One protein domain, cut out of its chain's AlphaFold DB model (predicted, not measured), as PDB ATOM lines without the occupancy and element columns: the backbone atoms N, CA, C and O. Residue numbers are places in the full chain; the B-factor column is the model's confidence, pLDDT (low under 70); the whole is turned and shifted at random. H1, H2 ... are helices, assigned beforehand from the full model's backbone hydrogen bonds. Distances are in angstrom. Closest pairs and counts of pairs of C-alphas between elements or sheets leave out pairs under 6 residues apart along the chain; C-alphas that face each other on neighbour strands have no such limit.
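Overview. This is residues 4 to 108 of the 111 residues of an uncharacterized protein of viral metagenome (UniProt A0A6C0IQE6). A long helical hairpin, H1 and H2, makes one side of the domain; on its other side are H3, steeply tilted beside the first residues of H1, and H4, which crosses the hairpin at a slant, close to both of its helices. Residues 47 to 62 wrap round H1 on the way from H2 to H3, and residues 73 to 93 make a wide loop beyond H4. The printed part has 105 residues with four named helices, H1 to H4 in chain order, and no named strand; the class is all helix. The whole is compact, with a radius of gyration of the C-alphas of 13.5 A and spans of 37 by 34 by 24 A.

Along the chain. H1, residues 4 to 24, begins at C-alpha 4 (-170.884, 56.724, 21.748) and is 30.0 A long. H2, residues 27 to 46, is 29.0 A long. H3 is residues 63 to 72, 14.2 A. H4, residues 94 to 106, is 18.2 A long and ends at C-alpha 106 (-161.238, 51.633, 2.178).

Arrangement. H1 and H2 touch as a hairpin, opposite ways at a shallow tilt of 21 degrees; their closest C-alphas, of Ser 21 and Lys 30, are 5.1 A apart. H1 touches H3 with residues 5 to 10 alone, at a steep tilt of 64 degrees; the closest C-alphas are those of Phe 6 and Pro 64, 5.1 A. H4 is close to but not clearly touching H2, with the closest C-alphas, of Leu 36 and Ile 99, at 6.8 A, and likewise H1, with Ile 13 and Ile 103 at 7.9 A. H3 and H4 are near each other, their closest C-alphas 8.0 A apart. H2 and H3 are apart. In H1, H2, H3 and H4 every O i to N i+4 pair is within hydrogen-bond range.

Size, cuts and confidence. The C-alphas farthest apart, of Glu 53 and Ser 80, are 37.1 A apart. The printed part has no cut. The links from H2 to H3 and from H3 to H4 are long. Mean pLDDT of the printed part is 89.3; residues 79 to 86 are under 70.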
ATOM      1  N   PHE A   4    -170.126  55.847  22.633       93.75
ATOM      2  CA  PHE A   4    -170.884  56.724  21.748       93.75
ATOM      3  C   PHE A   4    -170.020  57.228  20.589       93.75
ATOM      4  O   PHE A   4    -170.420  57.077  19.441       93.75
ATOM      5  N   ASP A   5    -168.818  57.735  20.873       93.69
ATOM      6  CA  ASP A   5    -167.923  58.302  19.856       93.69
ATOM      7  C   ASP A   5    -167.493  57.235  18.832       93.69
ATOM      8  O   ASP A   5    -167.394  57.509  17.635       93.69
ATOM      9  N   PHE A   6    -167.277  55.992  19.280       95.25
ATOM     10  CA  PHE A   6    -166.985  54.864  18.392       95.25
ATOM     11  C   PHE A   6    -168.177  54.532  17.482       95.25
ATOM     12  O   PHE A   6    -168.022  54.472  16.263       95.25
ATOM     13  N   ILE A   7    -169.376  54.374  18.051       95.75
ATOM     14  CA  ILE A   7    -170.595  54.058  17.291       95.75
ATOM     15  C   ILE A   7    -170.953  55.190  16.320       95.75
ATOM     16  O   ILE A   7    -171.279  54.923  15.163       95.75
ATOM     17  N   GLU A   8    -170.824  56.448  16.747       95.12
ATOM     18  CA  GLU A   8    -170.962  57.627  15.889       95.12
ATOM     19  C   GLU A   8    -169.992  57.572  14.711       95.12
ATOM     20  O   GLU A   8    -170.406  57.740  13.560       95.12
ATOM     21  N   THR A   9    -168.723  57.266  14.976       95.44
ATOM     22  CA  THR A   9    -167.698  57.144  13.937       95.44
ATOM     23  C   THR A   9    -168.062  56.061  12.920       95.44
ATOM     24  O   THR A   9    -168.098  56.338  11.717       95.44
ATOM     25  N   ILE A  10    -168.409  54.852  13.376       96.50
ATOM     26  CA  ILE A  10    -168.806  53.740  12.500       96.50
ATOM     27  C   ILE A  10    -170.054  54.099  11.677       96.50
ATOM     28  O   ILE A  10    -170.094  53.848  10.469       96.50
ATOM     29  N   PHE A  11    -171.059  54.732  12.287       96.50
ATOM     30  CA  PHE A  11    -172.286  55.122  11.590       96.50
ATOM     31  C   PHE A  11    -172.026  56.190  10.519       96.50
ATOM     32  O   PHE A  11    -172.568  56.139   9.410       96.50
ATOM     33  N   CYS A  12    -171.143  57.147  10.802       95.00
ATOM     34  CA  CYS A  12    -170.719  58.141   9.820       95.00
ATOM     35  C   CYS A  12    -169.951  57.504   8.653       95.00
ATOM     36  O   CYS A  12    -170.180  57.867   7.495       95.00
ATOM     37  N   ILE A  13    -169.097  56.518   8.940       95.44
ATOM     38  CA  ILE A  13    -168.376  55.742   7.924       95.44
ATOM     39  C   ILE A  13    -169.355  54.979   7.030       95.44
ATOM     40  O   ILE A  13    -169.255  55.079   5.807       95.44
ATOM     41  N   TYR A  14    -170.351  54.302   7.612       95.56
ATOM     42  CA  TYR A  14    -171.433  53.660   6.862       95.56
ATOM     43  C   TYR A  14    -172.085  54.623   5.865       95.56
ATOM     44  O   TYR A  14    -172.188  54.303   4.679       95.56
ATOM     45  N   ASN A  15    -172.467  55.821   6.312       93.75
ATOM     46  CA  ASN A  15    -173.123  56.807   5.454       93.75
ATOM     47  C   ASN A  15    -172.254  57.204   4.249       93.75
ATOM     48  O   ASN A  15    -172.766  57.366   3.138       93.75
ATOM     49  N   VAL A  16    -170.938  57.344   4.444       92.81
ATOM     50  CA  VAL A  16    -169.992  57.635   3.355       92.81
ATOM     51  C   VAL A  16    -169.846  56.447   2.412       92.81
ATOM     52  O   VAL A  16    -169.883  56.633   1.193       92.81
ATOM     53  N   ILE A  17    -169.705  55.234   2.949       93.25
ATOM     54  CA  ILE A  17    -169.539  54.030   2.134       93.25
ATOM     55  C   ILE A  17    -170.790  53.779   1.291       93.25
ATOM     56  O   ILE A  17    -170.670  53.600   0.082       93.25
ATOM     57  N   ASN A  18    -171.978  53.853   1.890       93.56
ATOM     58  CA  ASN A  18    -173.252  53.653   1.206       93.56
ATOM     59  C   ASN A  18    -173.478  54.690   0.089       93.56
ATOM     60  O   ASN A  18    -173.849  54.347  -1.033       93.56
ATOM     61  N   LEU A  19    -173.175  55.966   0.355       91.62
ATOM     62  CA  LEU A  19    -173.268  57.011  -0.669       91.62
ATOM     63  C   LEU A  19    -172.301  56.756  -1.835       91.62
ATOM     64  O   LEU A  19    -172.639  56.984  -2.998       91.62
ATOM     65  N   ASN A  20    -171.084  56.306  -1.534       89.50
ATOM     66  CA  ASN A  20    -170.071  56.029  -2.546       89.50
ATOM     67  C   ASN A  20    -170.357  54.742  -3.328       89.50
ATOM     68  O   ASN A  20    -170.071  54.716  -4.526       89.50
ATOM     69  N   SER A  21    -170.940  53.711  -2.705       90.56
ATOM     70  CA  SER A  21    -171.340  52.488  -3.407       90.56
ATOM     71  C   SER A  21    -172.402  52.777  -4.459       90.56
ATOM     72  O   SER A  21    -172.294  52.273  -5.574       90.56
ATOM     73  N   ASP A  22    -173.364  53.647  -4.137       85.12
ATOM     74  CA  ASP A  22    -174.435  54.031  -5.058       85.12
ATOM     75  C   ASP A  22    -173.883  54.866  -6.224       85.12
ATOM     76  O   ASP A  22    -174.163  54.582  -7.387       85.12
ATOM     77  N   LYS A  23    -173.011  55.844  -5.935       89.81
ATOM     78  CA  LYS A  23    -172.365  56.677  -6.966       89.81
ATOM     79  C   LYS A  23    -171.471  55.879  -7.914       89.81
ATOM     80  O   LYS A  23    -171.423  56.185  -9.101       89.81
ATOM     81  N   LYS A  24    -170.729  54.899  -7.390       87.69
ATOM     82  CA  LYS A  24    -169.776  54.086  -8.163       87.69
ATOM     83  C   LYS A  24    -170.400  52.819  -8.753       87.69
ATOM     84  O   LYS A  24    -169.688  52.091  -9.434       87.69
ATOM     85  N   GLN A  25    -171.676  52.539  -8.465       86.38
ATOM     86  CA  GLN A  25    -172.354  51.284  -8.817       86.38
ATOM     87  C   GLN A  25    -171.535  50.040  -8.417       86.38
ATOM     88  O   GLN A  25    -171.469  49.047  -9.139       86.38
ATOM     89  N   ASN A  26    -170.864  50.104  -7.264       89.56
ATOM     90  CA  ASN A  26    -169.978  49.039  -6.803       89.56
ATOM     91  C   ASN A  26    -170.750  48.081  -5.886       89.56
ATOM     92  O   ASN A  26    -171.007  48.398  -4.723       89.56
ATOM     93  N   ALA A  27    -171.097  46.905  -6.416       88.19
ATOM     94  CA  ALA A  27    -171.872  45.888  -5.706       88.19
ATOM     95  C   ALA A  27    -171.178  45.385  -4.429       88.19
ATOM     96  O   ALA A  27    -171.832  45.250  -3.399       88.19
ATOM     97  N   ASN A  28    -169.856  45.193  -4.459       87.44
ATOM     98  CA  ASN A  28    -169.092  44.736  -3.293       87.44
ATOM     99  C   ASN A  28    -169.102  45.794  -2.184       87.44
ATOM    100  O   ASN A  28    -169.336  45.490  -1.018       87.44
ATOM    101  N   MET A  29    -168.933  47.066  -2.553       90.19
ATOM    102  CA  MET A  29    -169.011  48.181  -1.609       90.19
ATOM    103  C   MET A  29    -170.423  48.332  -1.027       90.19
ATOM    104  O   MET A  29    -170.570  48.671   0.145       90.19
ATOM    105  N   LYS A  30    -171.462  48.044  -1.825       92.50
ATOM    106  CA  LYS A  30    -172.853  48.039  -1.359       92.50
ATOM    107  C   LYS A  30    -173.114  46.898  -0.378       92.50
ATOM    108  O   LYS A  30    -173.729  47.129   0.659       92.50
ATOM    109  N   ALA A  31    -172.625  45.694  -0.677       90.81
ATOM    110  CA  ALA A  31    -172.707  44.548   0.224       90.81
ATOM    111  C   ALA A  31    -172.009  44.851   1.559       90.81
ATOM    112  O   ALA A  31    -172.601  44.659   2.622       90.81
ATOM    113  N   PHE A  32    -170.810  45.439   1.510       92.00
ATOM    114  CA  PHE A  32    -170.109  45.876   2.713       92.00
ATOM    115  C   PHE A  32    -170.886  46.945   3.496       92.00
ATOM    116  O   PHE A  32    -170.988  46.853   4.717       92.00
ATOM    117  N   ALA A  33    -171.500  47.924   2.820       94.62
ATOM    118  CA  ALA A  33    -172.330  48.933   3.480       94.62
ATOM    119  C   ALA A  33    -173.509  48.316   4.256       94.62
ATOM    120  O   ALA A  33    -173.842  48.797   5.336       94.62
ATOM    121  N   ILE A  34    -174.121  47.246   3.733       94.06
ATOM    122  CA  ILE A  34    -175.207  46.519   4.409       94.06
ATOM    123  C   ILE A  34    -174.685  45.808   5.663       94.06
ATOM    124  O   ILE A  34    -175.286  45.933   6.728       94.06
ATOM    125  N   ILE A  35    -173.552  45.106   5.558       93.75
ATOM    126  CA  ILE A  35    -172.913  44.434   6.702       93.75
ATOM    127  C   ILE A  35    -172.580  45.457   7.796       93.75
ATOM    128  O   ILE A  35    -172.920  45.262   8.962       93.75
ATOM    129  N   LEU A  36    -171.976  46.579   7.402       95.94
ATOM    130  CA  LEU A  36    -171.596  47.652   8.310       95.94
ATOM    131  C   LEU A  36    -172.807  48.288   9.007       95.94
ATOM    132  O   LEU A  36    -172.744  48.579  10.201       95.94
ATOM    133  N   TYR A  37    -173.912  48.478   8.282       96.69
ATOM    134  CA  TYR A  37    -175.157  48.995   8.849       96.69
ATOM    135  C   TYR A  37    -175.748  48.059   9.906       96.69
ATOM    136  O   TYR A  37    -176.152  48.511  10.979       96.69
ATOM    137  N   ASN A  38    -175.776  46.755   9.627       95.75
ATOM    138  CA  ASN A  38    -176.285  45.766  10.574       95.75
ATOM    139  C   ASN A  38    -175.439  45.753  11.852       95.75
ATOM    140  O   ASN A  38    -175.986  45.842  12.947       95.75
ATOM    141  N   TYR A  39    -174.114  45.748  11.696       95.81
ATOM    142  CA  TYR A  39    -173.172  45.787  12.810       95.81
ATOM    143  C   TYR A  39    -173.353  47.023  13.700       95.81
ATOM    144  O   TYR A  39    -173.503  46.901  14.914       95.81
ATOM    145  N   VAL A  40    -173.388  48.224  13.113       96.88
ATOM    146  CA  VAL A  40    -173.528  49.454  13.907       96.88
ATOM    147  C   VAL A  40    -174.907  49.579  14.553       96.88
ATOM    148  O   VAL A  40    -175.022  50.134  15.643       96.88
ATOM    149  N   THR A  41    -175.947  49.031  13.919       96.94
ATOM    150  CA  THR A  41    -177.298  48.975  14.493       96.94
ATOM    151  C   THR A  41    -177.337  48.053  15.705       96.94
ATOM    152  O   THR A  41    -177.876  48.436  16.742       96.94
ATOM    153  N   GLU A  42    -176.736  46.867  15.609       95.81
ATOM    154  CA  GLU A  42    -176.636  45.930  16.729       95.81
ATOM    155  C   GLU A  42    -175.848  46.536  17.897       95.81
ATOM    156  O   GLU A  42    -176.345  46.560  19.023       95.81
ATOM    157  N   LEU A  43    -174.685  47.140  17.625       95.12
ATOM    158  CA  LEU A  43    -173.908  47.858  18.639       95.12
ATOM    159  C   LEU A  43    -174.721  48.965  19.317       95.12
ATOM    160  O   LEU A  43    -174.730  49.078  20.544       95.12
ATOM    161  N   ALA A  44    -175.420  49.784  18.532       96.94
ATOM    162  CA  ALA A  44    -176.235  50.867  19.061       96.94
ATOM    163  C   ALA A  44    -177.355  50.342  19.970       96.94
ATOM    164  O   ALA A  44    -177.581  50.898  21.046       96.94
ATOM    165  N   LEU A  45    -177.997  49.228  19.600       96.81
ATOM    166  CA  LEU A  45    -178.998  48.562  20.435       96.81
ATOM    167  C   LEU A  45    -178.392  48.049  21.749       96.81
ATOM    168  O   LEU A  45    -178.928  48.345  22.819       96.81
ATOM    169  N   CYS A  46    -177.258  47.344  21.690       95.75
ATOM    170  CA  CYS A  46    -176.558  46.827  22.871       95.75
ATOM    171  C   CYS A  46    -176.159  47.941  23.850       95.75
ATOM    172  O   CYS A  46    -176.237  47.761  25.067       95.75
ATOM    173  N   HIS A  47    -175.782  49.108  23.326       95.94
ATOM    174  CA  HIS A  47    -175.328  50.251  24.116       95.94
ATOM    175  C   HIS A  47    -176.403  51.320  24.364       95.94
ATOM    176  O   HIS A  47    -176.097  52.354  24.957       95.94
ATOM    177  N   LYS A  48    -177.664  51.065  23.982       96.12
ATOM    178  CA  LYS A  48    -178.805  51.990  24.140       96.12
ATOM    179  C   LYS A  48    -178.568  53.368  23.507       96.12
ATOM    180  O   LYS A  48    -178.975  54.389  24.056       96.12
ATOM    181  N   ILE A  49    -177.908  53.393  22.354       95.81
ATOM    182  CA  ILE A  49    -177.635  54.604  21.578       95.81
ATOM    183  C   ILE A  49    -178.658  54.712  20.451       95.81
ATOM    184  O   ILE A  49    -178.889  53.767  19.699       95.81
ATOM    185  N   ASN A  50    -179.270  55.885  20.318       94.38
ATOM    186  CA  ASN A  50    -180.206  56.162  19.243       94.38
ATOM    187  C   ASN A  50    -179.458  56.701  18.017       94.38
ATOM    188  O   ASN A  50    -179.044  57.860  17.995       94.38
ATOM    189  N   LEU A  51    -179.320  55.884  16.969       93.56
ATOM    190  CA  LEU A  51    -178.648  56.299  15.730       93.56
ATOM    191  C   LEU A  51    -179.312  57.515  15.059       93.56
ATOM    192  O   LEU A  51    -178.643  58.252  14.340       93.56
ATOM    193  N   ALA A  52    -180.604  57.767  15.306       92.25
ATOM    194  CA  ALA A  52    -181.313  58.919  14.742       92.25
ATOM    195  C   ALA A  52    -180.868  60.268  15.340       92.25
ATOM    196  O   ALA A  52    -181.101  61.315  14.737       92.25
ATOM    197  N   GLU A  53    -180.231  60.258  16.513       91.75
ATOM    198  CA  GLU A  53    -179.701  61.463  17.166       91.75
ATOM    199  C   GLU A  53    -178.310  61.842  16.647       91.75
ATOM    200  O   GLU A  53    -177.851  62.969  16.858       91.75
ATOM    201  N   ILE A  54    -177.656  60.927  15.928       91.69
ATOM    202  CA  ILE A  54    -176.327  61.142  15.369       91.69
ATOM    203  C   ILE A  54    -176.446  62.087  14.178       91.69
ATOM    204  O   ILE A  54    -177.007  61.772  13.125       91.69
ATOM    205  N   LYS A  55    -175.896  63.287  14.347       85.62
ATOM    206  CA  LYS A  55    -175.862  64.291  13.288       85.62
ATOM    207  C   LYS A  55    -174.764  63.934  12.308       85.62
ATOM    208  O   LYS A  55    -173.658  63.601  12.707       85.62
ATOM    209  N   LYS A  56    -175.040  64.101  11.015       78.88
ATOM    210  CA  LYS A  56    -174.011  63.974   9.983       78.88
ATOM    211  C   LYS A  56    -172.919  65.030  10.223       78.88
ATOM    212  O   LYS A  56    -173.210  66.222  10.075       78.88
ATOM    213  N   PRO A  57    -171.686  64.635  10.580       79.38
ATOM    214  CA  PRO A  57    -170.628  65.592  10.837       79.38
ATOM    215  C   PRO A  57    -170.097  66.147   9.511       79.38
ATOM    216  O   PRO A  57    -170.270  65.549   8.445       79.38
ATOM    217  N   LYS A  58    -169.440  67.312   9.573       78.00
ATOM    218  CA  LYS A  58    -168.729  67.874   8.411       78.00
ATOM    219  C   LYS A  58    -167.545  66.994   8.003       78.00
ATOM    220  O   LYS A  58    -167.291  66.836   6.814       78.00
ATOM    221  N   GLU A  59    -166.870  66.411   8.989       85.88
ATOM    222  CA  GLU A  59    -165.712  65.534   8.833       85.88
ATOM    223  C   GLU A  59    -165.845  64.347   9.788       85.88
ATOM    224  O   GLU A  59    -166.313  64.505  10.916       85.88
ATOM    225  N   ILE A  60    -165.439  63.158   9.340       89.75
ATOM    226  CA  ILE A  60    -165.441  61.956  10.179       89.75
ATOM    227  C   ILE A  60    -164.191  61.980  11.052       89.75
ATOM    228  O   ILE A  60    -163.074  61.992  10.537       89.75
ATOM    229  N   GLN A  61    -164.378  61.948  12.369       90.00
ATOM    230  CA  GLN A  61    -163.275  61.801  13.312       90.00
ATOM    231  C   GLN A  61    -162.864  60.330  13.379       90.00
ATOM    232  O   GLN A  61    -163.632  59.499  13.842       90.00
ATOM    233  N   MET A  62    -161.658  59.993  12.915       91.69
ATOM    234  CA  MET A  62    -161.169  58.603  12.930       91.69
ATOM    235  C   MET A  62    -160.529  58.200  14.264       91.69
ATOM    236  O   MET A  62    -160.350  57.012  14.511       91.69
ATOM    237  N   ALA A  63    -160.188  59.152  15.140       93.31
ATOM    238  CA  ALA A  63    -159.526  58.865  16.417       93.31
ATOM    239  C   ALA A  63    -160.266  57.822  17.287       93.31
ATOM    240  O   ALA A  63    -159.601  56.893  17.746       93.31
ATOM    241  N   PRO A  64    -161.609  57.860  17.436       94.56
ATOM    242  CA  PRO A  64    -162.329  56.833  18.193       94.56
ATOM    243  C   PRO A  64    -162.169  55.420  17.618       94.56
ATOM    244  O   PRO A  64    -162.141  54.451  18.368       94.56
ATOM    245  N   LEU A  65    -162.025  55.289  16.294       94.12
ATOM    246  CA  LEU A  65    -161.782  54.005  15.632       94.12
ATOM    247  C   LEU A  65    -160.397  53.442  15.995       94.12
ATOM    248  O   LEU A  65    -160.277  52.266  16.333       94.12
ATOM    249  N   TYR A  66    -159.360  54.285  15.949       92.81
ATOM    250  CA  TYR A  66    -157.993  53.903  16.322       92.81
ATOM    251  C   TYR A  66    -157.883  53.536  17.800       92.81
ATOM    252  O   TYR A  66    -157.290  52.511  18.144       92.81
ATOM    253  N   ASP A  67    -158.475  54.357  18.669       94.06
ATOM    254  CA  ASP A  67    -158.490  54.111  20.107       94.06
ATOM    255  C   ASP A  67    -159.172  52.780  20.418       94.06
ATOM    256  O   ASP A  67    -158.659  52.021  21.239       94.06
ATOM    257  N   TYR A  68    -160.275  52.467  19.728       94.56
ATOM    258  CA  TYR A  68    -160.972  51.195  19.886       94.56
ATOM    259  C   TYR A  68    -160.051  50.021  19.568       94.56
ATOM    260  O   TYR A  68    -159.800  49.204  20.449       94.56
ATOM    261  N   VAL A  69    -159.489  49.983  18.352       93.50
ATOM    262  CA  VAL A  69    -158.592  48.907  17.886       93.50
ATOM    263  C   VAL A  69    -157.425  48.702  18.853       93.50
ATOM    264  O   VAL A  69    -157.077  47.568  19.185       93.50
ATOM    265  N   LYS A  70    -156.838  49.799  19.342       92.31
ATOM    266  CA  LYS A  70    -155.711  49.755  20.275       92.31
ATOM    267  C   LYS A  70    -156.109  49.246  21.660       92.31
ATOM    268  O   LYS A  70    -155.359  48.477  22.255       92.31
ATOM    269  N   LEU A  71    -157.258  49.671  22.186       93.50
ATOM    270  CA  LEU A  71    -157.740  49.269  23.512       93.50
ATOM    271  C   LEU A  71    -158.183  47.805  23.548       93.50
ATOM    272  O   LEU A  71    -157.943  47.126  24.544       93.50
ATOM    273  N   THR A  72    -158.810  47.319  22.477       90.56
ATOM    274  CA  THR A  72    -159.272  45.927  22.356       90.56
ATOM    275  C   THR A  72    -158.199  44.985  21.814       90.56
ATOM    276  O   THR A  72    -158.401  43.773  21.802       90.56
ATOM    277  N   ASN A  73    -157.038  45.523  21.420       91.50
ATOM    278  CA  ASN A  73    -155.909  44.781  20.859       91.50
ATOM    279  C   ASN A  73    -156.310  43.920  19.644       91.50
ATOM    280  O   ASN A  73    -155.850  42.787  19.479       91.50
ATOM    281  N   ILE A  74    -157.196  44.456  18.799       90.81
ATOM    282  CA  ILE A  74    -157.653  43.782  17.583       90.81
ATOM    283  C   ILE A  74    -156.528  43.799  16.549       90.81
ATOM    284  O   ILE A  74    -156.003  44.851  16.185       90.81
ATOM    285  N   GLN A  75    -156.184  42.620  16.035       90.12
ATOM    286  CA  GLN A  75    -155.244  42.481  14.928       90.12
ATOM    287  C   GLN A  75    -156.003  42.533  13.605       90.12
ATOM    288  O   GLN A  75    -156.716  41.593  13.257       90.12
ATOM    289  N   LEU A  76    -155.857  43.640  12.876       90.69
ATOM    290  CA  LEU A  76    -156.509  43.822  11.582       90.69
ATOM    291  C   LEU A  76    -155.944  42.858  10.532       90.69
ATOM    292  O   LEU A  76    -154.743  42.579  10.491       90.69
ATOM    293  N   TYR A  77    -156.818  42.376   9.653       88.94
ATOM    294  CA  TYR A  77    -156.440  41.526   8.537       88.94
ATOM    295  C   TYR A  77    -155.696  42.331   7.469       88.94
ATOM    296  O   TYR A  77    -156.161  43.408   7.092       88.94
ATOM    297  N   PRO A  78    -154.585  41.809   6.921       82.00
ATOM    298  CA  PRO A  78    -153.918  42.435   5.791       82.00
ATOM    299  C   PRO A  78    -154.792  42.393   4.531       82.00
ATOM    300  O   PRO A  78    -155.625  41.507   4.335       82.00
ATOM    301  N   LEU A  79    -154.554  43.337   3.620       69.81
ATOM    302  CA  LEU A  79    -155.308  43.488   2.369       69.81
ATOM    303  C   LEU A  79    -155.308  42.220   1.494       69.81
ATOM    304  O   LEU A  79    -156.245  41.982   0.740       69.81
ATOM    305  N   SER A  80    -154.271  41.387   1.618       67.56
ATOM    306  CA  SER A  80    -154.081  40.151   0.855       67.56
ATOM    307  C   SER A  80    -154.812  38.922   1.409       67.56
ATOM    308  O   SER A  80    -154.823  37.900   0.731       67.56
ATOM    309  N   SER A  81    -155.377  38.967   2.622       60.88
ATOM    310  CA  SER A  81    -155.929  37.776   3.298       60.88
ATOM    311  C   SER A  81    -157.457  37.698   3.332       60.88
ATOM    312  O   SER A  81    -157.995  36.813   3.988       60.88
ATOM    313  N   MET A  82    -158.174  38.608   2.670       61.44
ATOM    314  CA  MET A  82    -159.640  38.675   2.743       61.44
ATOM    315  C   MET A  82    -160.321  38.042   1.525       61.44
ATOM    316  O   MET A  82    -161.086  38.696   0.826       61.44
ATOM    317  N   SER A  83    -160.047  36.762   1.255       58.81
ATOM    318  CA  SER A  83    -160.988  35.962   0.462       58.81
ATOM    319  C   SER A  83    -162.161  35.585   1.369       58.81
ATOM    320  O   SER A  83    -161.959  34.852   2.345       58.81
ATOM    321  N   ASP A  84    -163.354  36.099   1.061       58.31
ATOM    322  CA  ASP A  84    -164.573  35.974   1.881       58.31
ATOM    323  C   ASP A  84    -164.901  34.514   2.275       58.31
ATOM    324  O   ASP A  84    -165.446  34.269   3.348       58.31
ATOM    325  N   ASP A  85    -164.466  33.534   1.478       64.69
ATOM    326  CA  ASP A  85    -164.702  32.097   1.690       64.69
ATOM    327  C   ASP A  85    -163.932  31.481   2.878       64.69
ATOM    328  O   ASP A  85    -164.125  30.312   3.211       64.69
ATOM    329  N   THR A  86    -163.031  32.237   3.515       67.00
ATOM    330  CA  THR A  86    -162.138  31.724   4.577       67.00
ATOM    331  C   THR A  86    -162.523  32.156   5.991       67.00
ATOM    332  O   THR A  86    -161.959  31.641   6.960       67.00
ATOM    333  N   LEU A  87    -163.472  33.085   6.136       75.62
ATOM    334  CA  LEU A  87    -163.826  33.670   7.427       75.62
ATOM    335  C   LEU A  87    -165.095  33.035   8.002       75.62
ATOM    336  O   LEU A  87    -166.175  33.111   7.422       75.62
ATOM    337  N   ASP A  88    -164.972  32.448   9.193       80.88
ATOM    338  CA  ASP A  88    -166.129  31.997   9.964       80.88
ATOM    339  C   ASP A  88    -166.705  33.155  10.789       80.88
ATOM    340  O   ASP A  88    -166.296  33.402  11.925       80.88
ATOM    341  N   PHE A  89    -167.682  33.861  10.216       81.12
ATOM    342  CA  PHE A  89    -168.364  34.980  10.875       81.12
ATOM    343  C   PHE A  89    -169.200  34.582  12.101       81.12
ATOM    344  O   PHE A  89    -169.678  35.465  12.808       81.12
ATOM    345  N   LYS A  90    -169.384  33.284  12.382       82.56
ATOM    346  CA  LYS A  90    -170.030  32.831  13.626       82.56
ATOM    347  C   LYS A  90    -169.080  32.877  14.815       82.56
ATOM    348  O   LYS A  90    -169.536  32.851  15.957       82.56
ATOM    349  N   LYS A  91    -167.769  32.910  14.566       85.50
ATOM    350  CA  LYS A  91    -166.768  33.010  15.620       85.50
ATOM    351  C   LYS A  91    -166.745  34.432  16.175       85.50
ATOM    352  O   LYS A  91    -166.687  35.413  15.433       85.50
ATOM    353  N   GLU A  92    -166.752  34.516  17.500       84.94
ATOM    354  CA  GLU A  92    -166.699  35.777  18.236       84.94
ATOM    355  C   GLU A  92    -165.514  36.646  17.778       84.94
ATOM    356  O   GLU A  92    -164.405  36.152  17.561       84.94
ATOM    357  N   GLY A  93    -165.772  37.939  17.570       87.25
ATOM    358  CA  GLY A  93    -164.775  38.928  17.152       87.25
ATOM    359  C   GLY A  93    -164.361  38.888  15.674       87.25
ATOM    360  O   GLY A  93    -163.767  39.855  15.197       87.25
ATOM    361  N   VAL A  94    -164.688  37.836  14.908       90.00
ATOM    362  CA  VAL A  94    -164.295  37.748  13.483       90.00
ATOM    363  C   VAL A  94    -165.006  38.801  12.641       90.00
ATOM    364  O   VAL A  94    -164.363  39.477  11.841       90.00
ATOM    365  N   LEU A  95    -166.315  38.983  12.845       91.00
ATOM    366  CA  LEU A  95    -167.089  40.000  12.130       91.00
ATOM    367  C   LEU A  95    -166.563  41.414  12.409       91.00
ATOM    368  O   LEU A  95    -166.345  42.184  11.477       91.00
ATOM    369  N   GLU A  96    -166.323  41.736  13.680       94.00
ATOM    370  CA  GLU A  96    -165.775  43.031  14.087       94.00
ATOM    371  C   GLU A  96    -164.390  43.264  13.471       94.00
ATOM    372  O   GLU A  96    -164.155  44.297  12.844       94.00
ATOM    373  N   THR A  97    -163.496  42.276  13.567       93.38
ATOM    374  CA  THR A  97    -162.150  42.362  12.984       93.38
ATOM    375  C   THR A  97    -162.221  42.565  11.473       93.38
ATOM    376  O   THR A  97    -161.524  43.429  10.938       93.38
ATOM    377  N   TYR A  98    -163.092  41.831  10.774       92.06
ATOM    378  CA  TYR A  98    -163.322  42.001   9.339       92.06
ATOM    379  C   TYR A  98    -163.791  43.419   9.006       92.06
ATOM    380  O   TYR A  98    -163.194  44.078   8.155       92.06
ATOM    381  N   ILE A  99    -164.813  43.917   9.706       93.88
ATOM    382  CA  ILE A  99    -165.367  45.255   9.486       93.88
ATOM    383  C   ILE A  99    -164.301  46.330   9.680       93.88
ATOM    384  O   ILE A  99    -164.124  47.180   8.806       93.88
ATOM    385  N   LEU A 100    -163.570  46.283  10.793       94.81
ATOM    386  CA  LEU A 100    -162.521  47.257  11.085       94.81
ATOM    387  C   LEU A 100    -161.417  47.195  10.027       94.81
ATOM    388  O   LEU A 100    -161.009  48.230   9.507       94.81
ATOM    389  N   SER A 101    -161.007  45.996   9.613       92.88
ATOM    390  CA  SER A 101    -159.993  45.825   8.566       92.88
ATOM    391  C   SER A 101    -160.443  46.433   7.233       92.88
ATOM    392  O   SER A 101    -159.690  47.165   6.592       92.88
ATOM    393  N   GLN A 102    -161.695  46.200   6.830       91.69
ATOM    394  CA  GLN A 102    -162.270  46.779   5.612       91.69
ATOM    395  C   GLN A 102    -162.350  48.307   5.677       91.69
ATOM    396  O   GLN A 102    -162.025  48.979   4.698       91.69
ATOM    397  N   ILE A 103    -162.724  48.881   6.826       94.06
ATOM    398  CA  ILE A 103    -162.718  50.337   7.022       94.06
ATOM    399  C   ILE A 103    -161.303  50.890   6.840       94.06
ATOM    400  O   ILE A 103    -161.111  51.833   6.071       94.06
ATOM    401  N   PHE A 104    -160.308  50.292   7.496       92.69
ATOM    402  CA  PHE A 104    -158.923  50.742   7.380       92.69
ATOM    403  C   PHE A 104    -158.427  50.694   5.933       92.69
ATOM    404  O   PHE A 104    -157.801  51.642   5.465       92.69
ATOM    405  N   HIS A 105    -158.784  49.653   5.185       90.56
ATOM    406  CA  HIS A 105    -158.420  49.536   3.777       90.56
ATOM    407  C   HIS A 105    -159.132  50.551   2.879       90.56
ATOM    408  O   HIS A 105    -158.485  51.224   2.082       90.56
ATOM    409  N   ILE A 106    -160.451  50.709   3.014       89.50
ATOM    410  CA  ILE A 106    -161.238  51.633   2.178       89.50
ATOM    411  C   ILE A 106    -160.765  53.081   2.354       89.50
ATOM    412  O   ILE A 106    -160.766  53.851   1.391       89.50
ATOM    413  N   PHE A 107    -160.361  53.448   3.570       89.00
ATOM    414  CA  PHE A 107    -159.904  54.796   3.903       89.00
ATOM    415  C   PHE A 107    -158.374  54.964   3.846       89.00
ATOM    416  O   PHE A 107    -157.894  56.057   4.130       89.00
ATOM    417  N   ASN A 108    -157.621  53.931   3.437       86.12
ATOM    418  CA  ASN A 108    -156.149  53.912   3.412       86.12
ATOM    419  C   ASN A 108    -155.520  54.369   4.743       86.12
ATOM    420  O   ASN A 108    -154.624  55.210   4.775       86.12
TER     421      ASN A 108